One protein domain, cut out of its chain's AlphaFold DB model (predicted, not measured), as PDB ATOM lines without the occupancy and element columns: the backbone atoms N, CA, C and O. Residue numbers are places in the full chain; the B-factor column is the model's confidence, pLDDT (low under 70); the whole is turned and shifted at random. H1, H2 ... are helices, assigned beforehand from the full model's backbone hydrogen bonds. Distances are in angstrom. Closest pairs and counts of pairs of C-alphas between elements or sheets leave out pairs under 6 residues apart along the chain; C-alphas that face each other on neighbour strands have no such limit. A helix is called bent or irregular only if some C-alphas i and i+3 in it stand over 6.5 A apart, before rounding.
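What this domain is: This is residues 7 to 115 of the 152 residues of an uncharacterized protein of Bombyx mori (UniProt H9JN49). A long rod of helices is built along one long helix, H2. Toward its first residues H1 and H4 pack on H2 in a three-helix bundle, and toward its last residues H3 folds back along it as a hairpin, so that H3 and H4 follow one another along the rod. The printed part has 109 residues with four named helices, H1, H2, H3 and H4 in chain order, and no named strand; the class is all helix. It is loose, with a radius of gyration of the C-alphas of 19.1 A, and spans 65 by 24 by 18 A.

How they stand to each other: The hub is H2, residues 32 to 65, which touches three other helices. H1, residues 7 to 27, touches residues 32 to 46 of H2, closest at the C-alphas of Val 24 and Lys 32, 6.1 A apart. The two form a helical hairpin at a shallow tilt of 22 degrees, opposite ways. H4, residues 97 to 115, touches H2 with residues 98 to 106 alone, and H2 touches H4 with residues 36 to 47 alone. Their closest C-alphas, of Met 43 and Met 99, are 6.6 A apart, and they run opposite ways at a shallow tilt of 27 degrees. H1 and H4 touch, with the C-alphas of Glu 22 and Tyr 106 closest at 4.7 A, and run the same way at a shallow tilt of 22 degrees. H1, H2 and H4 are an up-and-down bundle, each running against the one before it in the chain. H3, residues 72 to 90, touches residues 52 to 63 of H2, closest at the C-alphas of Val 59 and Gly 82, 5.8 A apart. This second helical hairpin runs opposite ways at a shallow tilt of 34 degrees, only just short of steep. H3 is apart from H1 and from H4. In H1, H2 and H4 every O i to N i+4 pair is within hydrogen-bond range; in H3, 11 of 15 are.

Where its parts are: H2 is 48.9 A from first to last C-alpha, from Lys 32 at (196.555, 133.512, 178.937) to Ala 65 at (153.442, 147.531, 160.534). H1 is 30.0 A long and begins at C-alpha 7, (171.576, 132.299, 163.732). H3 is 27.5 A long and irregular: C-alphas 73 and 76 are 7.6 A apart. H4 is 26.0 A long and ends at C-alpha 115, (190.045, 128.354, 195.093).

The domain as a whole: The C-alphas farthest apart, of Ser 70 and Ser 115, are 66.1 A apart. The printed part has no cut. The link from H1 to H2 is tight, those from H2 to H3 and from H3 to H4 are short, and no link is long. The mean pLDDT of the printed part is 84.6, with values under 70 at residues 69 to 70, 86 to 87, 89 to 91 and 113 to 115.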
ATOM      1  N   ARG A   7     171.705 131.831 162.348       83.12
ATOM      2  CA  ARG A   7     171.576 132.299 163.732       83.12
ATOM      3  C   ARG A   7     171.937 131.207 164.738       83.12
ATOM      4  O   ARG A   7     172.628 131.468 165.722       83.12
ATOM      5  N   ASP A   8     171.509 129.975 164.491       87.62
ATOM      6  CA  ASP A   8     171.793 128.848 165.377       87.62
ATOM      7  C   ASP A   8     173.259 128.419 165.297       87.62
ATOM      8  O   ASP A   8     173.861 128.118 166.331       87.62
ATOM      9  N   LEU A   9     173.870 128.469 164.107       89.25
ATOM     10  CA  LEU A   9     175.319 128.294 163.962       89.25
ATOM     11  C   LEU A   9     176.085 129.362 164.746       89.25
ATOM     12  O   LEU A   9     177.017 129.038 165.483       89.25
ATOM     13  N   ARG A  10     175.665 130.629 164.653       89.88
ATOM     14  CA  ARG A  10     176.307 131.733 165.375       89.88
ATOM     15  C   ARG A  10     176.257 131.527 166.887       89.88
ATOM     16  O   ARG A  10     177.282 131.653 167.555       89.88
ATOM     17  N   LYS A  11     175.097 131.141 167.426       90.38
ATOM     18  CA  LYS A  11     174.933 130.830 168.856       90.38
ATOM     19  C   LYS A  11     175.843 129.690 169.308       90.38
ATOM     20  O   LYS A  11     176.444 129.790 170.376       90.38
ATOM     21  N   GLN A  12     175.982 128.639 168.502       92.00
ATOM     22  CA  GLN A  12     176.896 127.532 168.802       92.00
ATOM     23  C   GLN A  12     178.360 127.996 168.825       92.00
ATOM     24  O   GLN A  12     179.096 127.660 169.753       92.00
ATOM     25  N   CYS A  13     178.780 128.824 167.861       94.25
ATOM     26  CA  CYS A  13     180.120 129.415 167.855       94.25
ATOM     27  C   CYS A  13     180.372 130.279 169.099       94.25
ATOM     28  O   CYS A  13     181.409 130.135 169.746       94.25
ATOM     29  N   ILE A  14     179.412 131.128 169.472       94.06
ATOM     30  CA  ILE A  14     179.474 131.966 170.679       94.06
ATOM     31  C   ILE A  14     179.634 131.098 171.932       94.06
ATOM     32  O   ILE A  14     180.532 131.338 172.736       94.06
ATOM     33  N   GLN A  15     178.819 130.052 172.082       94.38
ATOM     34  CA  GLN A  15     178.921 129.127 173.215       94.38
ATOM     35  C   GLN A  15     180.292 128.447 173.272       94.38
ATOM     36  O   GLN A  15     180.908 128.389 174.336       94.38
ATOM     37  N   SER A  16     180.809 128.002 172.125       95.69
ATOM     38  CA  SER A  16     182.144 127.410 172.037       95.69
ATOM     39  C   SER A  16     183.236 128.392 172.468       95.69
ATOM     40  O   SER A  16     184.152 128.003 173.195       95.69
ATOM     41  N   LEU A  17     183.153 129.665 172.065       95.12
ATOM     42  CA  LEU A  17     184.103 130.703 172.479       95.12
ATOM     43  C   LEU A  17     184.049 130.951 173.991       95.12
ATOM     44  O   LEU A  17     185.096 131.040 174.630       95.12
ATOM     45  N   ILE A  18     182.848 130.995 174.575       93.50
ATOM     46  CA  ILE A  18     182.651 131.158 176.023       93.50
ATOM     47  C   ILE A  18     183.294 129.999 176.793       93.50
ATOM     48  O   ILE A  18     184.068 130.227 177.724       93.50
ATOM     49  N   SER A  19     183.033 128.755 176.385       91.44
ATOM     50  CA  SER A  19     183.670 127.580 176.993       91.44
ATOM     51  C   SER A  19     185.188 127.587 176.807       91.44
ATOM     52  O   SER A  19     185.929 127.210 177.713       91.44
ATOM     53  N   THR A  20     185.673 128.057 175.655       94.12
ATOM     54  CA  THR A  20     187.112 128.164 175.389       94.12
ATOM     55  C   THR A  20     187.773 129.188 176.308       94.12
ATOM     56  O   THR A  20     188.856 128.914 176.816       94.12
ATOM     57  N   ALA A  21     187.126 130.320 176.596       93.94
ATOM     58  CA  ALA A  21     187.661 131.311 177.528       93.94
ATOM     59  C   ALA A  21     187.846 130.738 178.939       93.94
ATOM     60  O   ALA A  21     188.896 130.927 179.552       93.94
ATOM     61  N   GLU A  22     186.873 129.968 179.430       91.50
ATOM     62  CA  GLU A  22     186.997 129.272 180.713       91.50
ATOM     63  C   GLU A  22     188.176 128.280 180.713       91.50
ATOM     64  O   GLU A  22     188.943 128.220 181.675       91.50
ATOM     65  N   ASN A  23     188.375 127.546 179.615       90.00
ATOM     66  CA  ASN A  23     189.481 126.597 179.478       90.00
ATOM     67  C   ASN A  23     190.851 127.284 179.392       90.00
ATOM     68  O   ASN A  23     191.797 126.820 180.026       90.00
ATOM     69  N   VAL A  24     190.961 128.395 178.655       92.00
ATOM     70  CA  VAL A  24     192.185 129.213 178.597       92.00
ATOM     71  C   VAL A  24     192.560 129.686 180.000       92.00
ATOM     72  O   VAL A  24     193.712 129.557 180.407       92.00
ATOM     73  N   ALA A  25     191.585 130.158 180.777       91.25
ATOM     74  CA  ALA A  25     191.825 130.596 182.146       91.25
ATOM     75  C   ALA A  25     192.316 129.460 183.063       91.25
ATOM     76  O   ALA A  25     193.241 129.669 183.857       91.25
ATOM     77  N   LYS A  26     191.716 128.268 182.952       88.25
ATOM     78  CA  LYS A  26     191.998 127.117 183.826       88.25
ATOM     79  C   LYS A  26     193.289 126.380 183.490       88.25
ATOM     80  O   LYS A  26     194.039 126.039 184.399       88.25
ATOM     81  N   TYR A  27     193.518 126.095 182.212       88.06
ATOM     82  CA  TYR A  27     194.468 125.057 181.800       88.06
ATOM     83  C   TYR A  27     195.687 125.585 181.063       88.06
ATOM     84  O   TYR A  27     196.731 124.937 181.086       88.06
ATOM     85  N   LEU A  28     195.578 126.743 180.412       89.88
ATOM     86  CA  LEU A  28     196.744 127.347 179.786       89.88
ATOM     87  C   LEU A  28     197.697 127.832 180.890       89.88
ATOM     88  O   LEU A  28     197.236 128.226 181.955       89.88
ATOM     89  N   GLN A  29     199.011 127.748 180.705       85.06
ATOM     90  CA  GLN A  29     199.979 128.182 181.729       85.06
ATOM     91  C   GLN A  29     200.615 129.526 181.367       85.06
ATOM     92  O   GLN A  29     200.761 130.385 182.233       85.06
ATOM     93  N   GLU A  30     200.888 129.729 180.081       88.81
ATOM     94  CA  GLU A  30     201.499 130.931 179.508       88.81
ATOM     95  C   GLU A  30     200.529 131.595 178.517       88.81
ATOM     96  O   GLU A  30     199.538 130.988 178.117       88.81
ATOM     97  N   ASP A  31     200.763 132.859 178.159       89.69
ATOM     98  CA  ASP A  31     199.992 133.604 177.147       89.69
ATOM     99  C   ASP A  31     198.462 133.631 177.355       89.69
ATOM    100  O   ASP A  31     197.686 133.771 176.404       89.69
ATOM    101  N   LYS A  32     197.992 133.490 178.602       91.19
ATOM    102  CA  LYS A  32     196.555 133.512 178.937       91.19
ATOM    103  C   LYS A  32     195.873 134.779 178.446       91.19
ATOM    104  O   LYS A  32     194.803 134.710 177.850       91.19
ATOM    105  N   GLU A  33     196.501 135.918 178.716       90.94
ATOM    106  CA  GLU A  33     195.956 137.234 178.406       90.94
ATOM    107  C   GLU A  33     195.879 137.461 176.894       90.94
ATOM    108  O   GLU A  33     194.810 137.797 176.391       90.94
ATOM    109  N   ASP A  34     196.938 137.131 176.154       94.75
ATOM    110  CA  ASP A  34     196.964 137.223 174.690       94.75
ATOM    111  C   ASP A  34     195.909 136.329 174.026       94.75
ATOM    112  O   ASP A  34     195.244 136.724 173.065       94.75
ATOM    113  N   ASN A  35     195.731 135.102 174.526       93.56
ATOM    114  CA  ASN A  35     194.702 134.199 174.014       93.56
ATOM    115  C   ASN A  35     193.297 134.678 174.377       93.56
ATOM    116  O   ASN A  35     192.390 134.609 173.546       93.56
ATOM    117  N   TYR A  36     193.109 135.202 175.585       95.62
ATOM    118  CA  TYR A  36     191.840 135.786 175.989       95.62
ATOM    119  C   TYR A  36     191.482 137.020 175.152       95.62
ATOM    120  O   TYR A  36     190.333 137.158 174.736       95.62
ATOM    121  N   GLU A  37     192.454 137.864 174.815       95.31
ATOM    122  CA  GLU A  37     192.237 139.035 173.967       95.31
ATOM    123  C   GLU A  37     191.822 138.640 172.541       95.31
ATOM    124  O   GLU A  37     190.890 139.211 171.974       95.31
ATOM    125  N   LYS A  38     192.412 137.573 171.985       95.69
ATOM    126  CA  LYS A  38     191.949 136.995 170.709       95.69
ATOM    127  C   LYS A  38     190.503 136.506 170.796       95.69
ATOM    128  O   LYS A  38     189.720 136.741 169.877       95.69
ATOM    129  N   LEU A  39     190.131 135.838 171.892       95.19
ATOM    130  CA  LEU A  39     188.754 135.380 172.105       95.19
ATOM    131  C   LEU A  39     187.775 136.552 172.215       95.19
ATOM    132  O   LEU A  39     186.685 136.465 171.648       95.19
ATOM    133  N   LYS A  40     188.158 137.652 172.878       95.44
ATOM    134  CA  LYS A  40     187.355 138.882 172.901       95.44
ATOM    135  C   LYS A  40     187.133 139.425 171.501       95.44
ATOM    136  O   LYS A  40     185.985 139.627 171.136       95.44
ATOM    137  N   MET A  41     188.187 139.580 170.702       93.88
ATOM    138  CA  MET A  41     188.071 140.095 169.334       93.88
ATOM    139  C   MET A  41     187.090 139.260 168.490       93.88
ATOM    140  O   MET A  41     186.254 139.803 167.768       93.88
ATOM    141  N   TYR A  42     187.140 137.927 168.596       94.00
ATOM    142  CA  TYR A  42     186.169 137.069 167.910       94.00
ATOM    143  C   TYR A  42     184.747 137.231 168.459       94.00
ATOM    144  O   TYR A  42     183.796 137.288 167.680       94.00
ATOM    145  N   MET A  43     184.591 137.318 169.780       94.75
ATOM    146  CA  MET A  43     183.288 137.508 170.415       94.75
ATOM    147  C   MET A  43     182.667 138.861 170.058       94.75
ATOM    148  O   MET A  43     181.470 138.921 169.788       94.75
ATOM    149  N   GLU A  44     183.464 139.928 170.009       91.75
ATOM    150  CA  GLU A  44     183.028 141.260 169.595       91.75
ATOM    151  C   GLU A  44     182.418 141.217 168.196       91.75
ATOM    152  O   GLU A  44     181.289 141.670 168.019       91.75
ATOM    153  N   ASN A  45     183.096 140.582 167.235       90.44
ATOM    154  CA  ASN A  45     182.576 140.421 165.877       90.44
ATOM    155  C   ASN A  45     181.231 139.684 165.856       90.44
ATOM    156  O   ASN A  45     180.300 140.106 165.175       90.44
ATOM    157  N   TYR A  46     181.090 138.604 166.626       91.56
ATOM    158  CA  TYR A  46     179.813 137.895 166.710       91.56
ATOM    159  C   TYR A  46     178.713 138.717 167.390       91.56
ATOM    160  O   TYR A  46     177.563 138.652 166.961       91.56
ATOM    161  N   CYS A  47     179.051 139.515 168.404       90.12
ATOM    162  CA  CYS A  47     178.104 140.422 169.048       90.12
ATOM    163  C   CYS A  47     177.653 141.535 168.098       90.12
ATOM    164  O   CYS A  47     176.479 141.883 168.105       90.12
ATOM    165  N   LEU A  48     178.550 142.063 167.257       86.94
ATOM    166  CA  LEU A  48     178.184 143.025 166.216       86.94
ATOM    167  C   LEU A  48     177.153 142.431 165.255       86.94
ATOM    168  O   LEU A  48     176.120 143.050 165.024       86.94
ATOM    169  N   LEU A  49     177.382 141.205 164.777       86.56
ATOM    170  CA  LEU A  49     176.451 140.524 163.873       86.56
ATOM    171  C   LEU A  49     175.077 140.265 164.513       86.56
ATOM    172  O   LEU A  49     174.059 140.374 163.832       86.56
ATOM    173  N   GLU A  50     175.027 139.925 165.805       85.81
ATOM    174  CA  GLU A  50     173.757 139.791 166.536       85.81
ATOM    175  C   GLU A  50     173.039 141.143 166.661       85.81
ATOM    176  O   GLU A  50     171.856 141.229 166.347       85.81
ATOM    177  N   ILE A  51     173.754 142.210 167.037       83.94
ATOM    178  CA  ILE A  51     173.184 143.561 167.155       83.94
ATOM    179  C   ILE A  51     172.639 144.044 165.803       83.94
ATOM    180  O   ILE A  51     171.526 144.565 165.735       83.94
ATOM    181  N   GLU A  52     173.400 143.870 164.721       81.75
ATOM    182  CA  GLU A  52     172.974 144.229 163.364       81.75
ATOM    183  C   GLU A  52     171.710 143.476 162.954       81.75
ATOM    184  O   GLU A  52     170.777 144.068 162.407       81.75
ATOM    185  N   GLN A  53     171.649 142.182 163.263       83.69
ATOM    186  CA  GLN A  53     170.490 141.357 162.971       83.69
ATOM    187  C   GLN A  53     169.257 141.770 163.793       83.69
ATOM    188  O   GLN A  53     168.170 141.890 163.229       83.69
ATOM    189  N   GLU A  54     169.406 142.047 165.090       83.56
ATOM    190  CA  GLU A  54     168.316 142.553 165.935       83.56
ATOM    191  C   GLU A  54     167.780 143.901 165.441       83.56
ATOM    192  O   GLU A  54     166.568 144.136 165.448       83.56
ATOM    193  N   VAL A  55     168.674 144.791 165.000       82.31
ATOM    194  CA  VAL A  55     168.298 146.075 164.404       82.31
ATOM    195  C   VAL A  55     167.539 145.851 163.098       82.31
ATOM    196  O   VAL A  55     166.467 146.427 162.923       82.31
ATOM    197  N   ALA A  56     168.032 144.989 162.207       82.56
ATOM    198  CA  ALA A  56     167.348 144.667 160.957       82.56
ATOM    199  C   ALA A  56     165.949 144.077 161.194       82.56
ATOM    200  O   ALA A  56     164.997 144.468 160.520       82.56
ATOM    201  N   GLU A  57     165.798 143.195 162.183       84.38
ATOM    202  CA  GLU A  57     164.506 142.629 162.585       84.38
ATOM    203  C   GLU A  57     163.549 143.711 163.098       84.38
ATOM    204  O   GLU A  57     162.405 143.775 162.652       84.38
ATOM    205  N   GLN A  58     164.018 144.619 163.958       82.31
ATOM    206  CA  GLN A  58     163.211 145.743 164.453       82.31
ATOM    207  C   GLN A  58     162.750 146.669 163.322       82.31
ATOM    208  O   GLN A  58     161.579 147.049 163.279       82.31
ATOM    209  N   VAL A  59     163.649 147.023 162.398       81.94
ATOM    210  CA  VAL A  59     163.309 147.877 161.249       81.94
ATOM    211  C   VAL A  59     162.317 147.175 160.331       81.94
ATOM    212  O   VAL A  59     161.358 147.799 159.884       81.94
ATOM    213  N   LEU A  60     162.516 145.884 160.062       82.25
ATOM    214  CA  LEU A  60     161.620 145.105 159.216       82.25
ATOM    215  C   LEU A  60     160.211 145.029 159.811       82.25
ATOM    216  O   LEU A  60     159.235 145.228 159.089       82.25
ATOM    217  N   GLU A  61     160.090 144.759 161.109       85.31
ATOM    218  CA  GLU A  61     158.791 144.703 161.784       85.31
ATOM    219  C   GLU A  61     158.098 146.072 161.810       85.31
ATOM    220  O   GLU A  61     156.903 146.156 161.519       85.31
ATOM    221  N   ALA A  62     158.838 147.158 162.051       81.88
ATOM    222  CA  ALA A  62     158.299 148.515 161.953       81.88
ATOM    223  C   ALA A  62     157.815 148.839 160.527       81.88
ATOM    224  O   ALA A  62     156.706 149.334 160.335       81.88
ATOM    225  N   ALA A  63     158.615 148.500 159.513       79.69
ATOM    226  CA  ALA A  63     158.275 148.729 158.116       79.69
ATOM    227  C   ALA A  63     157.018 147.945 157.701       79.69
ATOM    228  O   ALA A  63     156.137 148.504 157.048       79.69
ATOM    229  N   LYS A  64     156.889 146.678 158.123       80.06
ATOM    230  CA  LYS A  64     155.683 145.862 157.899       80.06
ATOM    231  C   LYS A  64     154.446 146.469 158.557       80.06
ATOM    232  O   LYS A  64     153.404 146.525 157.910       80.06
ATOM    233  N   ALA A  65     154.557 146.925 159.806       81.62
ATOM    234  CA  ALA A  65     153.442 147.531 160.534       81.62
ATOM    235  C   ALA A  65     152.915 148.809 159.854       81.62
ATOM    236  O   ALA A  65     151.712 149.061 159.867       81.62
ATOM    237  N   ASP A  66     153.800 149.568 159.203       73.19
ATOM    238  CA  ASP A  66     153.467 150.802 158.483       73.19
ATOM    239  C   ASP A  66     153.069 150.588 157.007       73.19
ATOM    240  O   ASP A  66     152.691 151.546 156.321       73.19
ATOM    241  N   THR A  67     153.172 149.363 156.475       75.44
ATOM    242  CA  THR A  67     152.953 149.090 155.045       75.44
ATOM    243  C   THR A  67     151.467 149.087 154.682       75.44
ATOM    244  O   THR A  67     150.687 148.302 155.207       75.44
ATOM    245  N   ASN A  68     151.098 149.905 153.693       73.38
ATOM    246  CA  ASN A  68     149.784 149.977 153.053       73.38
ATOM    247  C   ASN A  68     149.933 150.130 151.521       73.38
ATOM    248  O   ASN A  68     151.022 150.374 150.999       73.38
ATOM    249  N   ILE A  69     148.825 150.040 150.770       63.81
ATOM    250  CA  ILE A  69     148.818 150.123 149.289       63.81
ATOM    251  C   ILE A  69     149.506 151.403 148.762       63.81
ATOM    252  O   ILE A  69     150.095 151.394 147.685       63.81
ATOM    253  N   SER A  70     149.470 152.503 149.520       68.62
ATOM    254  CA  SER A  70     149.993 153.815 149.116       68.62
ATOM    255  C   SER A  70     151.499 154.024 149.325       68.62
ATOM    256  O   SER A  70     152.036 154.984 148.778       68.62
ATOM    257  N   ASN A  71     152.191 153.180 150.098       71.00
ATOM    258  CA  ASN A  71     153.606 153.386 150.453       71.00
ATOM    259  C   ASN A  71     154.509 152.164 150.206       71.00
ATOM    260  O   ASN A  71     155.715 152.242 150.452       71.00
ATOM    261  N   ILE A  72     153.962 151.080 149.649       75.56
ATOM    262  CA  ILE A  72     154.679 149.824 149.378       75.56
ATOM    263  C   ILE A  72     155.933 150.010 148.506       75.56
ATOM    264  O   ILE A  72     156.950 149.364 148.733       75.56
ATOM    265  N   ASN A  73     155.901 150.963 147.568       78.94
ATOM    266  CA  ASN A  73     157.022 151.253 146.669       78.94
ATOM    267  C   ASN A  73     158.204 151.950 147.371       78.94
ATOM    268  O   ASN A  73     159.282 152.028 146.799       78.94
ATOM    269  N   THR A  74     158.007 152.454 148.594       79.19
ATOM    270  CA  THR A  74     159.040 153.147 149.392       79.19
ATOM    271  C   THR A  74     159.572 152.289 150.543       79.19
ATOM    272  O   THR A  74     160.320 152.769 151.390       79.19
ATOM    273  N   LEU A  75     159.173 151.012 150.603       75.94
ATOM    274  CA  LEU A  75     159.498 150.114 151.710       75.94
ATOM    275  C   LEU A  75     161.009 149.905 151.868       75.94
ATOM    276  O   LEU A  75     161.517 149.914 152.986       75.94
ATOM    277  N   GLN A  76     161.721 149.757 150.749       79.00
ATOM    278  CA  GLN A  76     163.166 149.552 150.749       79.00
ATOM    279  C   GLN A  76     163.925 150.792 151.245       79.00
ATOM    280  O   GLN A  76     164.742 150.663 152.151       79.00
ATOM    281  N   GLU A  77     163.613 151.991 150.735       82.25
ATOM    282  CA  GLU A  77     164.237 153.240 151.208       82.25
ATOM    283  C   GLU A  77     164.015 153.451 152.711       82.25
ATOM    284  O   GLU A  77     164.940 153.796 153.440       82.25
ATOM    285  N   ARG A  78     162.805 153.173 153.210       74.94
ATOM    286  CA  ARG A  78     162.492 153.287 154.645       74.94
ATOM    287  C   ARG A  78     163.242 152.273 155.498       74.94
ATOM    288  O   ARG A  78     163.632 152.590 156.621       74.94
ATOM    289  N   PHE A  79     163.426 151.060 154.983       79.94
ATOM    290  CA  PHE A  79     164.231 150.044 155.645       79.94
ATOM    291  C   PHE A  79     165.699 150.488 155.737       79.94
ATOM    292  O   PHE A  79     166.296 150.434 156.810       79.94
ATOM    293  N   GLU A  80     166.264 151.006 154.647       82.50
ATOM    294  CA  GLU A  80     167.640 151.515 154.608       82.50
ATOM    295  C   GLU A  80     167.838 152.728 155.544       82.50
ATOM    296  O   GLU A  80     168.804 152.767 156.314       82.50
ATOM    297  N   ASP A  81     166.891 153.669 155.576       82.38
ATOM    298  CA  ASP A  81     166.911 154.819 156.493       82.38
ATOM    299  C   ASP A  81     166.767 154.400 157.967       82.38
ATOM    300  O   ASP A  81     167.456 154.926 158.853       82.38
ATOM    301  N   GLY A  82     165.903 153.420 158.249       78.44
ATOM    302  CA  GLY A  82     165.726 152.849 159.584       78.44
ATOM    303  C   GLY A  82     166.991 152.154 160.087       78.44
ATOM    304  O   GLY A  82     167.424 152.397 161.219       78.44
ATOM    305  N   LEU A  83     167.635 151.359 159.226       78.00
ATOM    306  CA  LEU A  83     168.917 150.719 159.521       78.00
ATOM    307  C   LEU A  83     169.990 151.755 159.847       78.00
ATOM    308  O   LEU A  83     170.700 151.627 160.847       78.00
ATOM    309  N   LYS A  84     170.095 152.812 159.041       80.75
ATOM    310  CA  LYS A  84     171.073 153.885 159.248       80.75
ATOM    311  C   LYS A  84     170.849 154.613 160.575       80.75
ATOM    312  O   LYS A  84     171.803 154.895 161.291       80.75
ATOM    313  N   THR A  85     169.595 154.863 160.937       76.62
ATOM    314  CA  THR A  85     169.239 155.582 162.169       76.62
ATOM    315  C   THR A  85     169.511 154.750 163.428       76.62
ATOM    316  O   THR A  85     169.987 155.274 164.438       76.62
ATOM    317  N   LEU A  86     169.223 153.446 163.394       68.19
ATOM    318  CA  LEU A  86     169.404 152.566 164.552       68.19
ATOM    319  C   LEU A  86     170.848 152.075 164.720       68.19
ATOM    320  O   LEU A  86     171.318 151.985 165.856       68.19
ATOM    321  N   SER A  87     171.571 151.826 163.623       69.81
ATOM    322  CA  SER A  87     172.994 151.447 163.665       69.81
ATOM    323  C   SER A  87     173.876 152.546 164.266       69.81
ATOM    324  O   SER A  87     174.771 152.258 165.055       69.81
ATOM    325  N   GLN A  88     173.582 153.819 163.993       70.00
ATOM    326  CA  GLN A  88     174.352 154.950 164.528       70.00
ATOM    327  C   GLN A  88     174.279 155.105 166.055       70.00
ATOM    328  O   GLN A  88     175.168 155.712 166.644       70.00
ATOM    329  N   ASN A  89     173.247 154.561 166.709       64.12
ATOM    330  CA  ASN A  89     172.949 154.858 168.113       64.12
ATOM    331  C   ASN A  89     173.186 153.689 169.087       64.12
ATOM    332  O   ASN A  89     173.098 153.900 170.296       64.12
ATOM    333  N   ARG A  90     173.439 152.459 168.611       62.59
ATOM    334  CA  ARG A  90     173.369 151.253 169.470       62.59
ATOM    335  C   ARG A  90     174.572 150.313 169.452       62.59
ATOM    336  O   ARG A  90     174.571 149.334 170.195       62.59
ATOM    337  N   ILE A  91     175.599 150.574 168.654       69.69
ATOM    338  CA  ILE A  91     176.650 149.575 168.442       69.69
ATOM    339  C   ILE A  91     177.759 149.737 169.489       69.69
ATOM    340  O   ILE A  91     178.770 150.393 169.262       69.69
ATOM    341  N   ASN A  92     177.561 149.132 170.661       80.12
ATOM    342  CA  ASN A  92     178.644 148.878 171.607       80.12
ATOM    343  C   ASN A  92     178.704 147.379 171.950       80.12
ATOM    344  O   ASN A  92     178.018 146.948 172.887       80.12
ATOM    345  N   PRO A  93     179.535 146.583 171.247       82.62
ATOM    346  CA  PRO A  93     179.605 145.138 171.454       82.62
ATOM    347  C   PRO A  93     180.030 144.778 172.884       82.62
ATOM    348  O   PRO A  93     179.557 143.785 173.419       82.62
ATOM    349  N   ASN A  94     180.813 145.624 173.563       83.94
ATOM    350  CA  ASN A  94     181.266 145.379 174.939       83.94
ATOM    351  C   ASN A  94     180.137 145.368 175.979       83.94
ATOM    352  O   ASN A  94     180.281 144.777 177.048       83.94
ATOM    353  N   SER A  95     179.010 146.018 175.682       84.69
ATOM    354  CA  SER A  95     177.817 145.971 176.534       84.69
ATOM    355  C   SER A  95     176.930 144.753 176.266       84.69
ATOM    356  O   SER A  95     175.993 144.502 177.024       84.69
ATOM    357  N   HIS A  96     177.227 143.983 175.214       90.12
ATOM    358  CA  HIS A  96     176.434 142.830 174.823       90.12
ATOM    359  C   HIS A  96     176.505 141.720 175.877       90.12
ATOM    360  O   HIS A  96     177.558 141.460 176.468       90.12
ATOM    361  N   ARG A  97     175.391 141.006 176.082       92.12
ATOM    362  CA  ARG A  97     175.289 139.931 177.083       92.12
ATOM    363  C   ARG A  97     176.389 138.880 176.921       92.12
ATOM    364  O   ARG A  97     176.964 138.449 177.915       92.12
ATOM    365  N   TYR A  98     176.703 138.488 175.687       93.56
ATOM    366  CA  TYR A  98     177.740 137.482 175.429       93.56
ATOM    367  C   TYR A  98     179.155 137.964 175.769       93.56
ATOM    368  O   TYR A  98     179.955 137.164 176.245       93.56
ATOM    369  N   MET A  99     179.453 139.260 175.618       94.56
ATOM    370  CA  MET A  99     180.730 139.828 176.073       94.56
ATOM    371  C   MET A  99     180.845 139.802 177.598       94.56
ATOM    372  O   MET A  99     181.896 139.455 178.138       94.56
ATOM    373  N   GLN A 100     179.755 140.110 178.305       94.38
ATOM    374  CA  GLN A 100     179.726 140.001 179.764       94.38
ATOM    375  C   GLN A 100     179.897 138.550 180.222       94.38
ATOM    376  O   GLN A 100     180.688 138.281 181.121       94.38
ATOM    377  N   GLU A 101     179.210 137.609 179.571       95.44
ATOM    378  CA  GLU A 101     179.304 136.188 179.899       95.44
ATOM    379  C   GLU A 101     180.708 135.625 179.642       95.44
ATOM    380  O   GLU A 101     181.247 134.925 180.501       95.44
ATOM    381  N   LEU A 102     181.335 135.987 178.515       96.06
ATOM    382  CA  LEU A 102     182.728 135.653 178.209       96.06
ATOM    383  C   LEU A 102     183.658 136.104 179.344       96.06
ATOM    384  O   LEU A 102     184.456 135.311 179.848       96.06
ATOM    385  N   LYS A 103     183.510 137.361 179.783       95.00
ATOM    386  CA  LYS A 103     184.293 137.933 180.880       95.00
ATOM    387  C   LYS A 103     184.079 137.184 182.186       95.00
ATOM    388  O   LYS A 103     185.050 136.743 182.798       95.00
ATOM    389  N   THR A 104     182.828 136.983 182.586       94.62
ATOM    390  CA  THR A 104     182.493 136.265 183.819       94.62
ATOM    391  C   THR A 104     183.061 134.847 183.822       94.62
ATOM    392  O   THR A 104     183.571 134.389 184.845       94.62
ATOM    393  N   ARG A 105     183.005 134.138 182.690       92.69
ATOM    394  CA  ARG A 105     183.518 132.765 182.566       92.69
ATOM    395  C   ARG A 105     185.036 132.696 182.619       92.69
ATOM    396  O   ARG A 105     185.571 131.819 183.296       92.69
ATOM    397  N   TYR A 106     185.716 133.637 181.977       93.62
ATOM    398  CA  TYR A 106     187.165 133.764 182.077       93.62
ATOM    399  C   TYR A 106     187.605 134.047 183.524       93.62
ATOM    400  O   TYR A 106     188.435 133.324 184.075       93.62
ATOM    401  N   GLU A 107     186.982 135.027 184.187       92.62
ATOM    402  CA  GLU A 107     187.256 135.375 185.590       92.62
ATOM    403  C   GLU A 107     186.973 134.208 186.546       92.62
ATOM    404  O   GLU A 107     187.780 133.918 187.431       92.62
ATOM    405  N   SER A 108     185.869 133.485 186.336       89.31
ATOM    406  CA  SER A 108     185.530 132.286 187.114       89.31
ATOM    407  C   SER A 108     186.569 131.181 186.925       89.31
ATOM    408  O   SER A 108     186.943 130.513 187.887       89.31
ATOM    409  N   GLY A 109     187.076 131.002 185.702       88.00
ATOM    410  CA  GLY A 109     188.164 130.074 185.413       88.00
ATOM    411  C   GLY A 109     189.438 130.427 186.184       88.00
ATOM    412  O   GLY A 109     190.001 129.554 186.844       88.00
ATOM    413  N   LEU A 110     189.832 131.705 186.196       86.81
ATOM    414  CA  LEU A 110     190.992 132.182 186.957       86.81
ATOM    415  C   LEU A 110     190.821 131.938 188.463       86.81
ATOM    416  O   LEU A 110     191.718 131.402 189.110       86.81
ATOM    417  N   GLN A 111     189.649 132.270 189.010       82.25
ATOM    418  CA  GLN A 111     189.344 132.073 190.430       82.25
ATOM    419  C   GLN A 111     189.260 130.599 190.815       82.25
ATOM    420  O   GLN A 111     189.661 130.247 191.917       82.25
ATOM    421  N   SER A 112     188.774 129.729 189.925       71.56
ATOM    422  CA  SER A 112     188.697 128.291 190.190       71.56
ATOM    423  C   SER A 112     190.074 127.658 190.371       71.56
ATOM    424  O   SER A 112     190.208 126.731 191.160       71.56
ATOM    425  N   VAL A 113     191.116 128.192 189.729       58.00
ATOM    426  CA  VAL A 113     192.507 127.774 189.966       58.00
ATOM    427  C   VAL A 113     192.995 128.264 191.334       58.00
ATOM    428  O   VAL A 113     193.724 127.553 192.016       58.00
ATOM    429  N   SER A 114     192.555 129.447 191.777       51.62
ATOM    430  CA  SER A 114     192.921 130.017 193.083       51.62
ATOM    431  C   SER A 114     192.140 129.430 194.270       51.62
ATOM    432  O   SER A 114     192.674 129.372 195.374       51.62
ATOM    433  N   SER A 115     190.889 128.995 194.071       44.47
ATOM    434  CA  SER A 115     190.045 128.354 195.093       44.47
ATOM    435  C   SER A 115     190.185 126.833 195.113       44.47
ATOM    436  O   SER A 115     189.958 126.221 196.153       44.47
TER     437      SER A 115